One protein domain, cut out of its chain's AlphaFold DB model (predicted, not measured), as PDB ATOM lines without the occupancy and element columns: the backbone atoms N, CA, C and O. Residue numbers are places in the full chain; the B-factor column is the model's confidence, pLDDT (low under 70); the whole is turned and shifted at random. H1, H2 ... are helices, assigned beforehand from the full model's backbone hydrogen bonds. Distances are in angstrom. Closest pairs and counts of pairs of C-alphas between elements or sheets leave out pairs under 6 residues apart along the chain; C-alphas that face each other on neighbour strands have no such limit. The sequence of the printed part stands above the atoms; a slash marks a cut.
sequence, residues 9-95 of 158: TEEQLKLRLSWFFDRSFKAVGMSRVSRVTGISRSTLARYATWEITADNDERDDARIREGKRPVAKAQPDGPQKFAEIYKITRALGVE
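Overview. This is residues 9 to 95 of the 158 residues of an uncharacterized protein of Caulobacterales bacterium 32-69-10 (UniProt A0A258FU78). Four helices, H1, H2, H3 and H5, make a small cluster in which the touching helices cross steeply, and the fifth, H4, sits away from it at the far end of a loop that runs out and back. The short H2 joins the cluster together, with H3 on it at one place and H5 at another, while the long H1 packs on H3 with residues 17 to 22. The printed part has 87 residues with five named helices, H1 to H5 in order along the chain, and no named strand; the class is all helix. It is only just compact, close to loose, with a radius of gyration of the C-alphas of 14.0 A, and spans 43 by 30 by 21 A, H4 and its links making much of the length.

Along the chain. H1 is residues 10 to 28, 26.4 A from first to last C-alpha, starting with C-alpha 10 at (18.399, -26.492, 12.451). H2 is residues 30 to 37, 10.5 A long, and H3 is residues 41 to 47, 9.7 A long. H4 is residues 55 to 65, 15.7 A long, with C-alpha 55 at (26.865, -21.681, -8.923). H5 is residues 82 to 92, 15.3 A long, ending with C-alpha 92 at (0.002, -15.500, 4.884).

Arrangement. H1 touches H3 with residues 17 to 22 alone, at a steep tilt of 42 degrees, opposite ways; their closest C-alphas, Ser 18 and Tyr 47, are 5.4 A apart. H1 and H2 are close but not clearly touching, with the closest C-alphas, Phe 25 and Val 33, 7.5 A apart; their lines are about perpendicular at 73 degrees, only just beyond steep. H2 and H3 touch, about perpendicular at 86 degrees, with the closest C-alphas, Ser 34 and Arg 41, 5.7 A apart. H2 and H5 touch at a steep tilt of 62 degrees, opposite ways; the closest C-alphas, Thr 37 and Lys 87, are 5.9 A apart. H1 and H5 are close but not clearly touching, at a shallow tilt of 27 degrees, the same way, with the closest C-alphas, Ser 24 and Leu 92, 7.3 A apart. H3 and H5 are apart, and H4 is apart from H1, H2, H3 and H5. In H1, H2, H3, H4 and H5 every O i to N i+4 pair is within hydrogen-bond range.

Size, cuts and confidence. The two C-alphas farthest apart, those of Arg 65 and Glu 95, are 44.7 A apart. The printed part has no cut. The links from H1 to H2 and from H2 to H3 are tight, that from H3 to H4 is short, and that from H4 to H5, residues 66 to 81, is long. The mean pLDDT of the printed part is 80.8; residues 51 to 60 and 69 to 78 are under 70, and H4 has a mean of 66.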
ATOM      1  N   THR A   9      17.296 -31.190  11.444       86.38
ATOM      2  CA  THR A   9      18.366 -30.314  11.943       86.38
ATOM      3  C   THR A   9      17.952 -28.839  11.848       86.38
ATOM      4  O   THR A   9      17.007 -28.490  11.136       86.38
ATOM      5  N   GLU A  10      18.660 -27.940  12.540       83.44
ATOM      6  CA  GLU A  10      18.399 -26.492  12.451       83.44
ATOM      7  C   GLU A  10      18.545 -25.968  11.010       83.44
ATOM      8  O   GLU A  10      17.737 -25.162  10.545       83.44
ATOM      9  N   GLU A  11      19.545 -26.460  10.278       82.06
ATOM     10  CA  GLU A  11      19.773 -26.110   8.874       82.06
ATOM     11  C   GLU A  11      18.625 -26.585   7.984       82.06
ATOM     12  O   GLU A  11      18.118 -25.820   7.159       82.06
ATOM     13  N   GLN A  12      18.155 -27.818   8.203       82.19
ATOM     14  CA  GLN A  12      16.982 -28.346   7.515       82.19
ATOM     15  C   GLN A  12      15.749 -27.508   7.839       82.19
ATOM     16  O   GLN A  12      15.043 -27.098   6.927       82.19
ATOM     17  N   LEU A  13      15.510 -27.155   9.100       85.88
ATOM     18  CA  LEU A  13      14.393 -26.289   9.475       85.88
ATOM     19  C   LEU A  13      14.432 -24.936   8.739       85.88
ATOM     20  O   LEU A  13      13.417 -24.518   8.173       85.88
ATOM     21  N   LYS A  14      15.594 -24.272   8.691       85.75
ATOM     22  CA  LYS A  14      15.771 -23.001   7.961       85.75
ATOM     23  C   LYS A  14      15.500 -23.163   6.473       85.75
ATOM     24  O   LYS A  14      14.781 -22.348   5.893       85.75
ATOM     25  N   LEU A  15      16.026 -24.220   5.862       84.38
ATOM     26  CA  LEU A  15      15.816 -24.537   4.452       84.38
ATOM     27  C   LEU A  15      14.331 -24.790   4.144       84.38
ATOM     28  O   LEU A  15      13.790 -24.243   3.179       84.38
ATOM     29  N   ARG A  16      13.655 -25.557   5.006       86.81
ATOM     30  CA  ARG A  16      12.228 -25.892   4.905       86.81
ATOM     31  C   ARG A  16      11.336 -24.662   4.994       86.81
ATOM     32  O   ARG A  16      10.479 -24.456   4.132       86.81
ATOM     33  N   LEU A  17      11.584 -23.810   5.987       90.06
ATOM     34  CA  LEU A  17      10.903 -22.524   6.138       90.06
ATOM     35  C   LEU A  17      11.151 -21.611   4.937       90.06
ATOM     36  O   LEU A  17      10.214 -20.992   4.431       90.06
ATOM     37  N   SER A  18      12.394 -21.559   4.454       89.38
ATOM     38  CA  SER A  18      12.760 -20.669   3.352       89.38
ATOM     39  C   SER A  18      12.071 -21.057   2.048       89.38
ATOM     40  O   SER A  18      11.541 -20.203   1.340       89.38
ATOM     41  N   TRP A  19      11.988 -22.359   1.770       89.44
ATOM     42  CA  TRP A  19      11.247 -22.883   0.627       89.44
ATOM     43  C   TRP A  19       9.745 -22.571   0.710       89.44
ATOM     44  O   TRP A  19       9.137 -22.137  -0.274       89.44
ATOM     45  N   PHE A  20       9.139 -22.743   1.890       91.62
ATOM     46  CA  PHE A  20       7.726 -22.422   2.102       91.62
ATOM     47  C   PHE A  20       7.444 -20.930   1.875       91.62
ATOM     48  O   PHE A  20       6.478 -20.569   1.192       91.62
ATOM     49  N   PHE A  21       8.293 -20.054   2.414       92.25
ATOM     50  CA  PHE A  21       8.154 -18.612   2.241       92.25
ATOM     51  C   PHE A  21       8.357 -18.169   0.800       92.25
ATOM     52  O   PHE A  21       7.584 -17.340   0.330       92.25
ATOM     53  N   ASP A  22       9.303 -18.751   0.066       91.25
ATOM     54  CA  ASP A  22       9.480 -18.467  -1.360       91.25
ATOM     55  C   ASP A  22       8.208 -18.750  -2.169       91.25
ATOM     56  O   ASP A  22       7.684 -17.860  -2.847       91.25
ATOM     57  N   ARG A  23       7.641 -19.958  -2.031       91.12
ATOM     58  CA  ARG A  23       6.376 -20.317  -2.699       91.12
ATOM     59  C   ARG A  23       5.244 -19.379  -2.294       91.12
ATOM     60  O   ARG A  23       4.511 -18.884  -3.152       91.12
ATOM     61  N   SER A  24       5.124 -19.094  -1.002       92.44
ATOM     62  CA  SER A  24       4.050 -18.254  -0.468       92.44
ATOM     63  C   SER A  24       4.167 -16.798  -0.919       92.44
ATOM     64  O   SER A  24       3.169 -16.175  -1.276       92.44
ATOM     65  N   PHE A  25       5.377 -16.239  -0.970       92.75
ATOM     66  CA  PHE A  25       5.610 -14.870  -1.432       92.75
ATOM     67  C   PHE A  25       5.407 -14.727  -2.937       92.75
ATOM     68  O   PHE A  25       4.938 -13.673  -3.368       92.75
ATOM     69  N   LYS A  26       5.707 -15.768  -3.722       90.38
ATOM     70  CA  LYS A  26       5.377 -15.824  -5.154       90.38
ATOM     71  C   LYS A  26       3.865 -15.875  -5.388       90.38
ATOM     72  O   LYS A  26       3.379 -15.195  -6.283       90.38
ATOM     73  N   ALA A  27       3.121 -16.610  -4.559       90.12
ATOM     74  CA  ALA A  27       1.666 -16.722  -4.675       90.12
ATOM     75  C   ALA A  27       0.910 -15.471  -4.183       90.12
ATOM     76  O   ALA A  27      -0.002 -14.987  -4.847       90.12
ATOM     77  N   VAL A  28       1.280 -14.933  -3.015       92.38
ATOM     78  CA  VAL A  28       0.564 -13.825  -2.348       92.38
ATOM     79  C   VAL A  28       1.111 -12.447  -2.739       92.38
ATOM     80  O   VAL A  28       0.397 -11.443  -2.673       92.38
ATOM     81  N   GLY A  29       2.383 -12.384  -3.133       92.62
ATOM     82  CA  GLY A  29       3.114 -11.157  -3.426       92.62
ATOM     83  C   GLY A  29       3.890 -10.622  -2.216       92.62
ATOM     84  O   GLY A  29       3.318 -10.134  -1.239       92.62
ATOM     85  N   MET A  30       5.221 -10.609  -2.319       92.62
ATOM     86  CA  MET A  30       6.134 -10.137  -1.263       92.62
ATOM     87  C   MET A  30       5.855  -8.695  -0.798       92.62
ATOM     88  O   MET A  30       5.946  -8.394   0.391       92.62
ATOM     89  N   SER A  31       5.470  -7.795  -1.711       93.44
ATOM     90  CA  SER A  31       5.128  -6.404  -1.371       93.44
ATOM     91  C   SER A  31       3.943  -6.313  -0.405       93.44
ATOM     92  O   SER A  31       3.943  -5.470   0.493       93.44
ATOM     93  N   ARG A  32       2.951  -7.201  -0.548       94.56
ATOM     94  CA  ARG A  32       1.799  -7.264   0.356       94.56
ATOM     95  C   ARG A  32       2.234  -7.716   1.746       94.56
ATOM     96  O   ARG A  32       1.884  -7.059   2.723       94.56
ATOM     97  N   VAL A  33       3.021  -8.787   1.824       94.50
ATOM     98  CA  VAL A  33       3.530  -9.327   3.095       94.50
ATOM     99  C   VAL A  33       4.389  -8.293   3.823       94.50
ATOM    100  O   VAL A  33       4.197  -8.071   5.016       94.50
ATOM    101  N   SER A  34       5.270  -7.594   3.104       95.69
ATOM    102  CA  SER A  34       6.104  -6.521   3.661       95.69
ATOM    103  C   SER A  34       5.263  -5.414   4.301       95.69
ATOM    104  O   SER A  34       5.509  -5.029   5.442       95.69
ATOM    105  N   ARG A  35       4.207  -4.963   3.611       95.62
ATOM    106  CA  ARG A  35       3.294  -3.933   4.125       95.62
ATOM    107  C   ARG A  35       2.542  -4.376   5.384       95.62
ATOM    108  O   ARG A  35       2.351  -3.565   6.277       95.62
ATOM    109  N   VAL A  36       2.105  -5.635   5.449       95.12
ATOM    110  CA  VAL A  36       1.327  -6.163   6.588       95.12
ATOM    111  C   VAL A  36       2.213  -6.417   7.809       95.12
ATOM    112  O   VAL A  36       1.820  -6.131   8.934       95.12
ATOM    113  N   THR A  37       3.411  -6.956   7.596       94.12
ATOM    114  CA  THR A  37       4.314  -7.370   8.683       94.12
ATOM    115  C   THR A  37       5.225  -6.248   9.183       94.12
ATOM    116  O   THR A  37       5.778  -6.356  10.278       94.12
ATOM    117  N   GLY A  38       5.424  -5.201   8.375       94.06
ATOM    118  CA  GLY A  38       6.439  -4.169   8.597       94.06
ATOM    119  C   GLY A  38       7.872  -4.640   8.316       94.06
ATOM    120  O   GLY A  38       8.817  -3.884   8.527       94.06
ATOM    121  N   ILE A  39       8.061  -5.875   7.841       92.38
ATOM    122  CA  ILE A  39       9.376  -6.422   7.495       92.38
ATOM    123  C   ILE A  39       9.758  -5.925   6.102       92.38
ATOM    124  O   ILE A  39       8.942  -5.935   5.177       92.38
ATOM    125  N   SER A  40      11.002  -5.482   5.923       92.69
ATOM    126  CA  SER A  40      11.466  -4.976   4.631       92.69
ATOM    127  C   SER A  40      11.474  -6.076   3.561       92.69
ATOM    128  O   SER A  40      11.752  -7.246   3.834       92.69
ATOM    129  N   ARG A  41      11.217  -5.695   2.303       88.88
ATOM    130  CA  ARG A  41      11.256  -6.628   1.163       88.88
ATOM    131  C   ARG A  41      12.610  -7.326   1.020       88.88
ATOM    132  O   ARG A  41      12.645  -8.500   0.686       88.88
ATOM    133  N   SER A  42      13.710  -6.633   1.315       86.31
ATOM    134  CA  SER A  42      15.050  -7.230   1.293       86.31
ATOM    135  C   SER A  42      15.213  -8.333   2.339       86.31
ATOM    136  O   SER A  42      15.832  -9.354   2.059       86.31
ATOM    137  N   THR A  43      14.643  -8.157   3.535       88.12
ATOM    138  CA  THR A  43      14.668  -9.185   4.583       88.12
ATOM    139  C   THR A  43      13.776 -10.367   4.213       88.12
ATOM    140  O   THR A  43      14.207 -11.507   4.333       88.12
ATOM    141  N   LEU A  44      12.574 -10.120   3.679       89.62
ATOM    142  CA  LEU A  44      11.705 -11.199   3.193       89.62
ATOM    143  C   LEU A  44      12.344 -11.987   2.041       89.62
ATOM    144  O   LEU A  44      12.248 -13.207   2.017       89.62
ATOM    145  N   ALA A  45      13.036 -11.314   1.118       87.19
ATOM    146  CA  ALA A  45      13.769 -11.977   0.042       87.19
ATOM    147  C   ALA A  45      14.878 -12.894   0.582       87.19
ATOM    148  O   ALA A  45      15.011 -14.024   0.118       87.19
ATOM    149  N   ARG A  46      15.611 -12.459   1.619       84.31
ATOM    150  CA  ARG A  46      16.577 -13.322   2.320       84.31
ATOM    151  C   ARG A  46      15.903 -14.544   2.939       84.31
ATOM    152  O   ARG A  46      16.409 -15.647   2.791       84.31
ATOM    153  N   TYR A  47      14.739 -14.372   3.565       88.31
ATOM    154  CA  TYR A  47      13.993 -15.491   4.156       88.31
ATOM    155  C   TYR A  47      13.409 -16.448   3.126       88.31
ATOM    156  O   TYR A  47      13.125 -17.576   3.478       88.31
ATOM    157  N   ALA A  48      13.236 -16.022   1.880       86.31
ATOM    158  CA  ALA A  48      12.805 -16.871   0.773       86.31
ATOM    159  C   ALA A  48      13.979 -17.489  -0.011       86.31
ATOM    160  O   ALA A  48      13.766 -18.166  -1.014       86.31
ATOM    161  N   THR A  49      15.226 -17.264   0.404       82.81
ATOM    162  CA  THR A  49      16.387 -17.829  -0.291       82.81
ATOM    163  C   THR A  49      16.616 -19.254   0.205       82.81
ATOM    164  O   THR A  49      17.064 -19.443   1.329       82.81
ATOM    165  N   TRP A  50      16.279 -20.255  -0.611       73.38
ATOM    166  CA  TRP A  50      16.449 -21.679  -0.279       73.38
ATOM    167  C   TRP A  50      17.367 -22.433  -1.250       73.38
ATOM    168  O   TRP A  50      17.782 -23.550  -0.953       73.38
ATOM    169  N   GLU A  51      17.685 -21.852  -2.408       66.19
ATOM    170  CA  GLU A  51      18.600 -22.458  -3.373       66.19
ATOM    171  C   GLU A  51      20.031 -22.405  -2.827       66.19
ATOM    172  O   GLU A  51      20.657 -21.348  -2.759       66.19
ATOM    173  N   ILE A  52      20.551 -23.567  -2.425       58.31
ATOM    174  CA  ILE A  52      21.976 -23.768  -2.155       58.31
ATOM    175  C   ILE A  52      22.636 -24.012  -3.513       58.31
ATOM    176  O   ILE A  52      22.918 -25.146  -3.894       58.31
ATOM    177  N   THR A  53      22.782 -22.966  -4.316       51.81
ATOM    178  CA  THR A  53      23.475 -23.080  -5.599       51.81
ATOM    179  C   THR A  53      24.970 -22.905  -5.373       51.81
ATOM    180  O   THR A  53      25.426 -21.817  -5.032       51.81
ATOM    181  N   ALA A  54      25.729 -23.981  -5.601       50.59
ATOM    182  CA  ALA A  54      27.183 -23.929  -5.769       50.59
ATOM    183  C   ALA A  54      27.594 -22.933  -6.882       50.59
ATOM    184  O   ALA A  54      28.658 -22.331  -6.814       50.59
ATOM    185  N   ASP A  55      26.699 -22.668  -7.843       53.34
ATOM    186  CA  ASP A  55      26.865 -21.681  -8.923       53.34
ATOM    187  C   ASP A  55      26.817 -20.209  -8.467       53.34
ATOM    188  O   ASP A  55      27.045 -19.295  -9.268       53.34
ATOM    189  N   ASN A  56      26.475 -19.935  -7.204       56.62
ATOM    190  CA  ASN A  56      26.477 -18.561  -6.702       56.62
ATOM    191  C   ASN A  56      27.894 -18.009  -6.549       56.62
ATOM    192  O   ASN A  56      28.078 -16.813  -6.760       56.62
ATOM    193  N   ASP A  57      28.877 -18.865  -6.268       58.31
ATOM    194  CA  ASP A  57      30.272 -18.450  -6.123       58.31
ATOM    195  C   ASP A  57      30.828 -17.946  -7.468       58.31
ATOM    196  O   ASP A  57      31.377 -16.848  -7.538       58.31
ATOM    197  N   GLU A  58      30.568 -18.653  -8.576       59.59
ATOM    198  CA  GLU A  58      30.977 -18.202  -9.920       59.59
ATOM    199  C   GLU A  58      30.266 -16.912 -10.363       59.59
ATOM    200  O   GLU A  58      30.866 -16.035 -10.998       59.59
ATOM    201  N   ARG A  59      28.978 -16.764 -10.029       61.50
ATOM    202  CA  ARG A  59      28.203 -15.551 -10.339       61.50
ATOM    203  C   ARG A  59      28.646 -14.349  -9.516       61.50
ATOM    204  O   ARG A  59      28.626 -13.220 -10.021       61.50
ATOM    205  N   ASP A  60      29.038 -14.573  -8.273       66.31
ATOM    206  CA  ASP A  60      29.552 -13.535  -7.398       66.31
ATOM    207  C   ASP A  60      30.956 -13.117  -7.792       66.31
ATOM    208  O   ASP A  60      31.206 -11.917  -7.887       66.31
ATOM    209  N   ASP A  61      31.814 -14.064  -8.158       70.00
ATOM    210  CA  ASP A  61      33.119 -13.781  -8.744       70.00
ATOM    211  C   ASP A  61      32.991 -12.930 -10.012       70.00
ATOM    212  O   ASP A  61      33.704 -11.936 -10.179       70.00
ATOM    213  N   ALA A  62      32.042 -13.256 -10.896       74.75
ATOM    214  CA  ALA A  62      31.767 -12.452 -12.085       74.75
ATOM    215  C   ALA A  62      31.311 -11.025 -11.730       74.75
ATOM    216  O   ALA A  62      31.773 -10.055 -12.331       74.75
ATOM    217  N   ARG A  63      30.459 -10.858 -10.713       71.00
ATOM    218  CA  ARG A  63      29.989  -9.533 -10.272       71.00
ATOM    219  C   ARG A  63      31.058  -8.721  -9.555       71.00
ATOM    220  O   ARG A  63      31.113  -7.511  -9.759       71.00
ATOM    221  N   ILE A  64      31.904  -9.366  -8.757       78.00
ATOM    222  CA  ILE A  64      33.047  -8.738  -8.093       78.00
ATOM    223  C   ILE A  64      34.032  -8.226  -9.147       78.00
ATOM    224  O   ILE A  64      34.481  -7.083  -9.044       78.00
ATOM    225  N   ARG A  65      34.295  -9.003 -10.210       80.75
ATOM    226  CA  ARG A  65      35.096  -8.545 -11.366       80.75
ATOM    227  C   ARG A  65      34.480  -7.331 -12.066       80.75
ATOM    228  O   ARG A  65      35.212  -6.469 -12.536       80.75
ATOM    229  N   GLU A  66      33.153  -7.223 -12.094       83.81
ATOM    230  CA  GLU A  66      32.428  -6.056 -12.618       83.81
ATOM    231  C   GLU A  66      32.326  -4.878 -11.623       83.81
ATOM    232  O   GLU A  66      31.640  -3.892 -11.901       83.81
ATOM    233  N   GLY A  67      32.951  -4.962 -10.441       79.06
ATOM    234  CA  GLY A  67      32.852  -3.941  -9.389       79.06
ATOM    235  C   GLY A  67      31.461  -3.835  -8.748       79.06
ATOM    236  O   GLY A  67      31.169  -2.881  -8.023       79.06
ATOM    237  N   LYS A  68      30.577  -4.804  -9.005       72.56
ATOM    238  CA  LYS A  68      29.247  -4.898  -8.402       72.56
ATOM    239  C   LYS A  68      29.342  -5.663  -7.088       72.56
ATOM    240  O   LYS A  68      30.188  -6.530  -6.898       72.56
ATOM    241  N   ARG A  69      28.419  -5.374  -6.169       63.44
ATOM    242  CA  ARG A  69      28.318  -6.161  -4.936       63.44
ATOM    243  C   ARG A  69      27.937  -7.615  -5.270       63.44
ATOM    244  O   ARG A  69      27.033  -7.790  -6.109       63.44
ATOM    245  N   PRO A  70      28.576  -8.608  -4.623       62.94
ATOM    246  CA  PRO A  70      28.167 -10.008  -4.709       62.94
ATOM    247  C   PRO A  70      26.699 -10.161  -4.288       62.94
ATOM    248  O   PRO A  70      26.174  -9.362  -3.504       62.94
ATOM    249  N   VAL A  71      26.015 -11.129  -4.890       64.25
ATOM    250  CA  VAL A  71      24.615 -11.477  -4.625       64.25
ATOM    251  C   VAL A  71      24.516 -12.351  -3.383       64.25
ATOM    252  O   VAL A  71      23.578 -12.179  -2.604       64.25
ATOM    253  N   ALA A  72      25.466 -13.258  -3.173       52.91
ATOM    254  CA  ALA A  72      25.393 -14.270  -2.142       52.91
ATOM    255  C   ALA A  72      26.060 -13.809  -0.839       52.91
ATOM    256  O   ALA A  72      27.270 -13.651  -0.702       52.91
ATOM    257  N   LYS A  73      25.238 -13.698   0.204       50.19
ATOM    258  CA  LYS A  73      25.579 -14.405   1.437       50.19
ATOM    259  C   LYS A  73      24.952 -15.785   1.292       50.19
ATOM    260  O   LYS A  73      23.740 -15.929   1.422       50.19
ATOM    261  N   ALA A  74      25.780 -16.747   0.901       49.06
ATOM    262  CA  ALA A  74      25.421 -18.132   0.653       49.06
ATOM    263  C   ALA A  74      25.093 -18.836   1.974       49.06
ATOM    264  O   ALA A  74      25.959 -19.400   2.625       49.06
ATOM    265  N   GLN A  75      23.840 -18.734   2.396       54.16
ATOM    266  CA  GLN A  75      23.116 -19.743   3.162       54.16
ATOM    267  C   GLN A  75      21.663 -19.267   3.263       54.16
ATOM    268  O   GLN A  75      21.424 -18.054   3.317       54.16
ATOM    269  N   PRO A  76      20.674 -20.177   3.305       58.25
ATOM    270  CA  PRO A  76      19.369 -19.818   3.824       58.25
ATOM    271  C   PRO A  76      19.579 -19.320   5.257       58.25
ATOM    272  O   PRO A  76      19.681 -20.111   6.191       58.25
ATOM    273  N   ASP A  77      19.637 -17.998   5.447       62.84
ATOM    274  CA  ASP A  77      19.609 -17.410   6.792       62.84
ATOM    275  C   ASP A  77      18.385 -17.931   7.553       62.84
ATOM    276  O   ASP A  77      18.396 -18.039   8.783       62.84
ATOM    277  N   GLY A  78      17.328 -18.243   6.792       62.19
ATOM    278  CA  GLY A  78      16.005 -18.491   7.300       62.19
ATOM    279  C   GLY A  78      15.495 -17.267   8.059       62.19
ATOM    280  O   GLY A  78      16.209 -16.290   8.308       62.19
ATOM    281  N   PRO A  79      14.226 -17.276   8.452       70.31
ATOM    282  CA  PRO A  79      13.783 -16.361   9.486       70.31
ATOM    283  C   PRO A  79      14.562 -16.635  10.786       70.31
ATOM    284  O   PRO A  79      14.394 -17.671  11.421       70.31
ATOM    285  N   GLN A  80      15.415 -15.696  11.204       72.12
ATOM    286  CA  GLN A  80      16.267 -15.893  12.387       72.12
ATOM    287  C   GLN A  80      15.519 -15.698  13.711       72.12
ATOM    288  O   GLN A  80      15.993 -16.099  14.771       72.12
ATOM    289  N   LYS A  81      14.353 -15.045  13.673       84.56
ATOM    290  CA  LYS A  81      13.575 -14.706  14.865       84.56
ATOM    291  C   LYS A  81      12.203 -15.349  14.799       84.56
ATOM    292  O   LYS A  81      11.428 -15.056  13.891       84.56
ATOM    293  N   PHE A  82      11.854 -16.107  15.833       84.31
ATOM    294  CA  PHE A  82      10.529 -16.712  15.982       84.31
ATOM    295  C   PHE A  82       9.387 -15.691  15.831       84.31
ATOM    296  O   PHE A  82       8.402 -15.943  15.143       84.31
ATOM    297  N   ALA A  83       9.558 -14.488  16.387       88.38
ATOM    298  CA  ALA A  83       8.579 -13.408  16.266       88.38
ATOM    299  C   ALA A  83       8.319 -12.980  14.808       88.38
ATOM    300  O   ALA A  83       7.216 -12.555  14.474       88.38
ATOM    301  N   GLU A  84       9.323 -13.073  13.934       90.44
ATOM    302  CA  GLU A  84       9.176 -12.755  12.513       90.44
ATOM    303  C   GLU A  84       8.531 -13.910  11.753       90.44
ATOM    304  O   GLU A  84       7.647 -13.645  10.943       90.44
ATOM    305  N   ILE A  85       8.881 -15.163  12.076       91.06
ATOM    306  CA  ILE A  85       8.185 -16.355  11.558       91.06
ATOM    307  C   ILE A  85       6.687 -16.208  11.809       91.06
ATOM    308  O   ILE A  85       5.905 -16.215  10.865       91.06
ATOM    309  N   TYR A  86       6.312 -15.966  13.066       92.94
ATOM    310  CA  TYR A  86       4.921 -15.826  13.480       92.94
ATOM    311  C   TYR A  86       4.192 -14.682  12.756       92.94
ATOM    312  O   TYR A  86       3.059 -14.835  12.299       92.94
ATOM    313  N   LYS A  87       4.841 -13.519  12.600       93.81
ATOM    314  CA  LYS A  87       4.264 -12.393  11.846       93.81
ATOM    315  C   LYS A  87       4.034 -12.751  10.379       93.81
ATOM    316  O   LYS A  87       2.999 -12.386   9.823       93.81
ATOM    317  N   ILE A  88       4.996 -13.428   9.755       94.19
ATOM    318  CA  ILE A  88       4.934 -13.805   8.343       94.19
ATOM    319  C   ILE A  88       3.845 -14.854   8.121       94.19
ATOM    320  O   ILE A  88       3.004 -14.651   7.250       94.19
ATOM    321  N   THR A  89       3.807 -15.928   8.912       93.50
ATOM    322  CA  THR A  89       2.794 -16.986   8.770       93.50
ATOM    323  C   THR A  89       1.387 -16.436   8.971       93.50
ATOM    324  O   THR A  89       0.518 -16.654   8.127       93.50
ATOM    325  N   ARG A  90       1.189 -15.578   9.980       93.69
ATOM    326  CA  ARG A  90      -0.086 -14.880  10.190       93.69
ATOM    327  C   ARG A  90      -0.473 -13.989   9.006       93.69
ATOM    328  O   ARG A  90      -1.634 -13.971   8.611       93.69
ATOM    329  N   ALA A  91       0.478 -13.266   8.410       93.31
ATOM    330  CA  ALA A  91       0.221 -12.442   7.224       93.31
ATOM    331  C   ALA A  91      -0.115 -13.268   5.970       93.31
ATOM    332  O   ALA A  91      -0.772 -12.759   5.061       93.31
ATOM    333  N   LEU A  92       0.327 -14.526   5.926       92.62
ATOM    334  CA  LEU A  92       0.002 -15.500   4.884       92.62
ATOM    335  C   LEU A  92      -1.306 -16.260   5.160       92.62
ATOM    336  O   LEU A  92      -1.760 -16.994   4.287       92.62
ATOM    337  N   GLY A  93      -1.924 -16.071   6.332       91.81
ATOM    338  CA  GLY A  93      -3.127 -16.799   6.739       91.81
ATOM    339  C   GLY A  93      -2.856 -18.260   7.097       91.81
ATOM    340  O   GLY A  93      -3.722 -19.103   6.892       91.81
ATOM    341  N   VAL A  94      -1.650 -18.562   7.581       91.12
ATOM    342  CA  VAL A  94      -1.213 -19.910   7.953       91.12
ATOM    343  C   VAL A  94      -0.910 -19.955   9.445       91.12
ATOM    344  O   VAL A  94      -0.151 -19.126   9.955       91.12
ATOM    345  N   GLU A  95      -1.471 -20.947  10.131       90.19
ATOM    346  CA  GLU A  95      -1.157 -21.217  11.532       90.19
ATOM    347  C   GLU A  95       0.254 -21.788  11.666       90.19
ATOM    348  O   GLU A  95       0.661 -22.688  10.923       90.19
TER     349      GLU A  95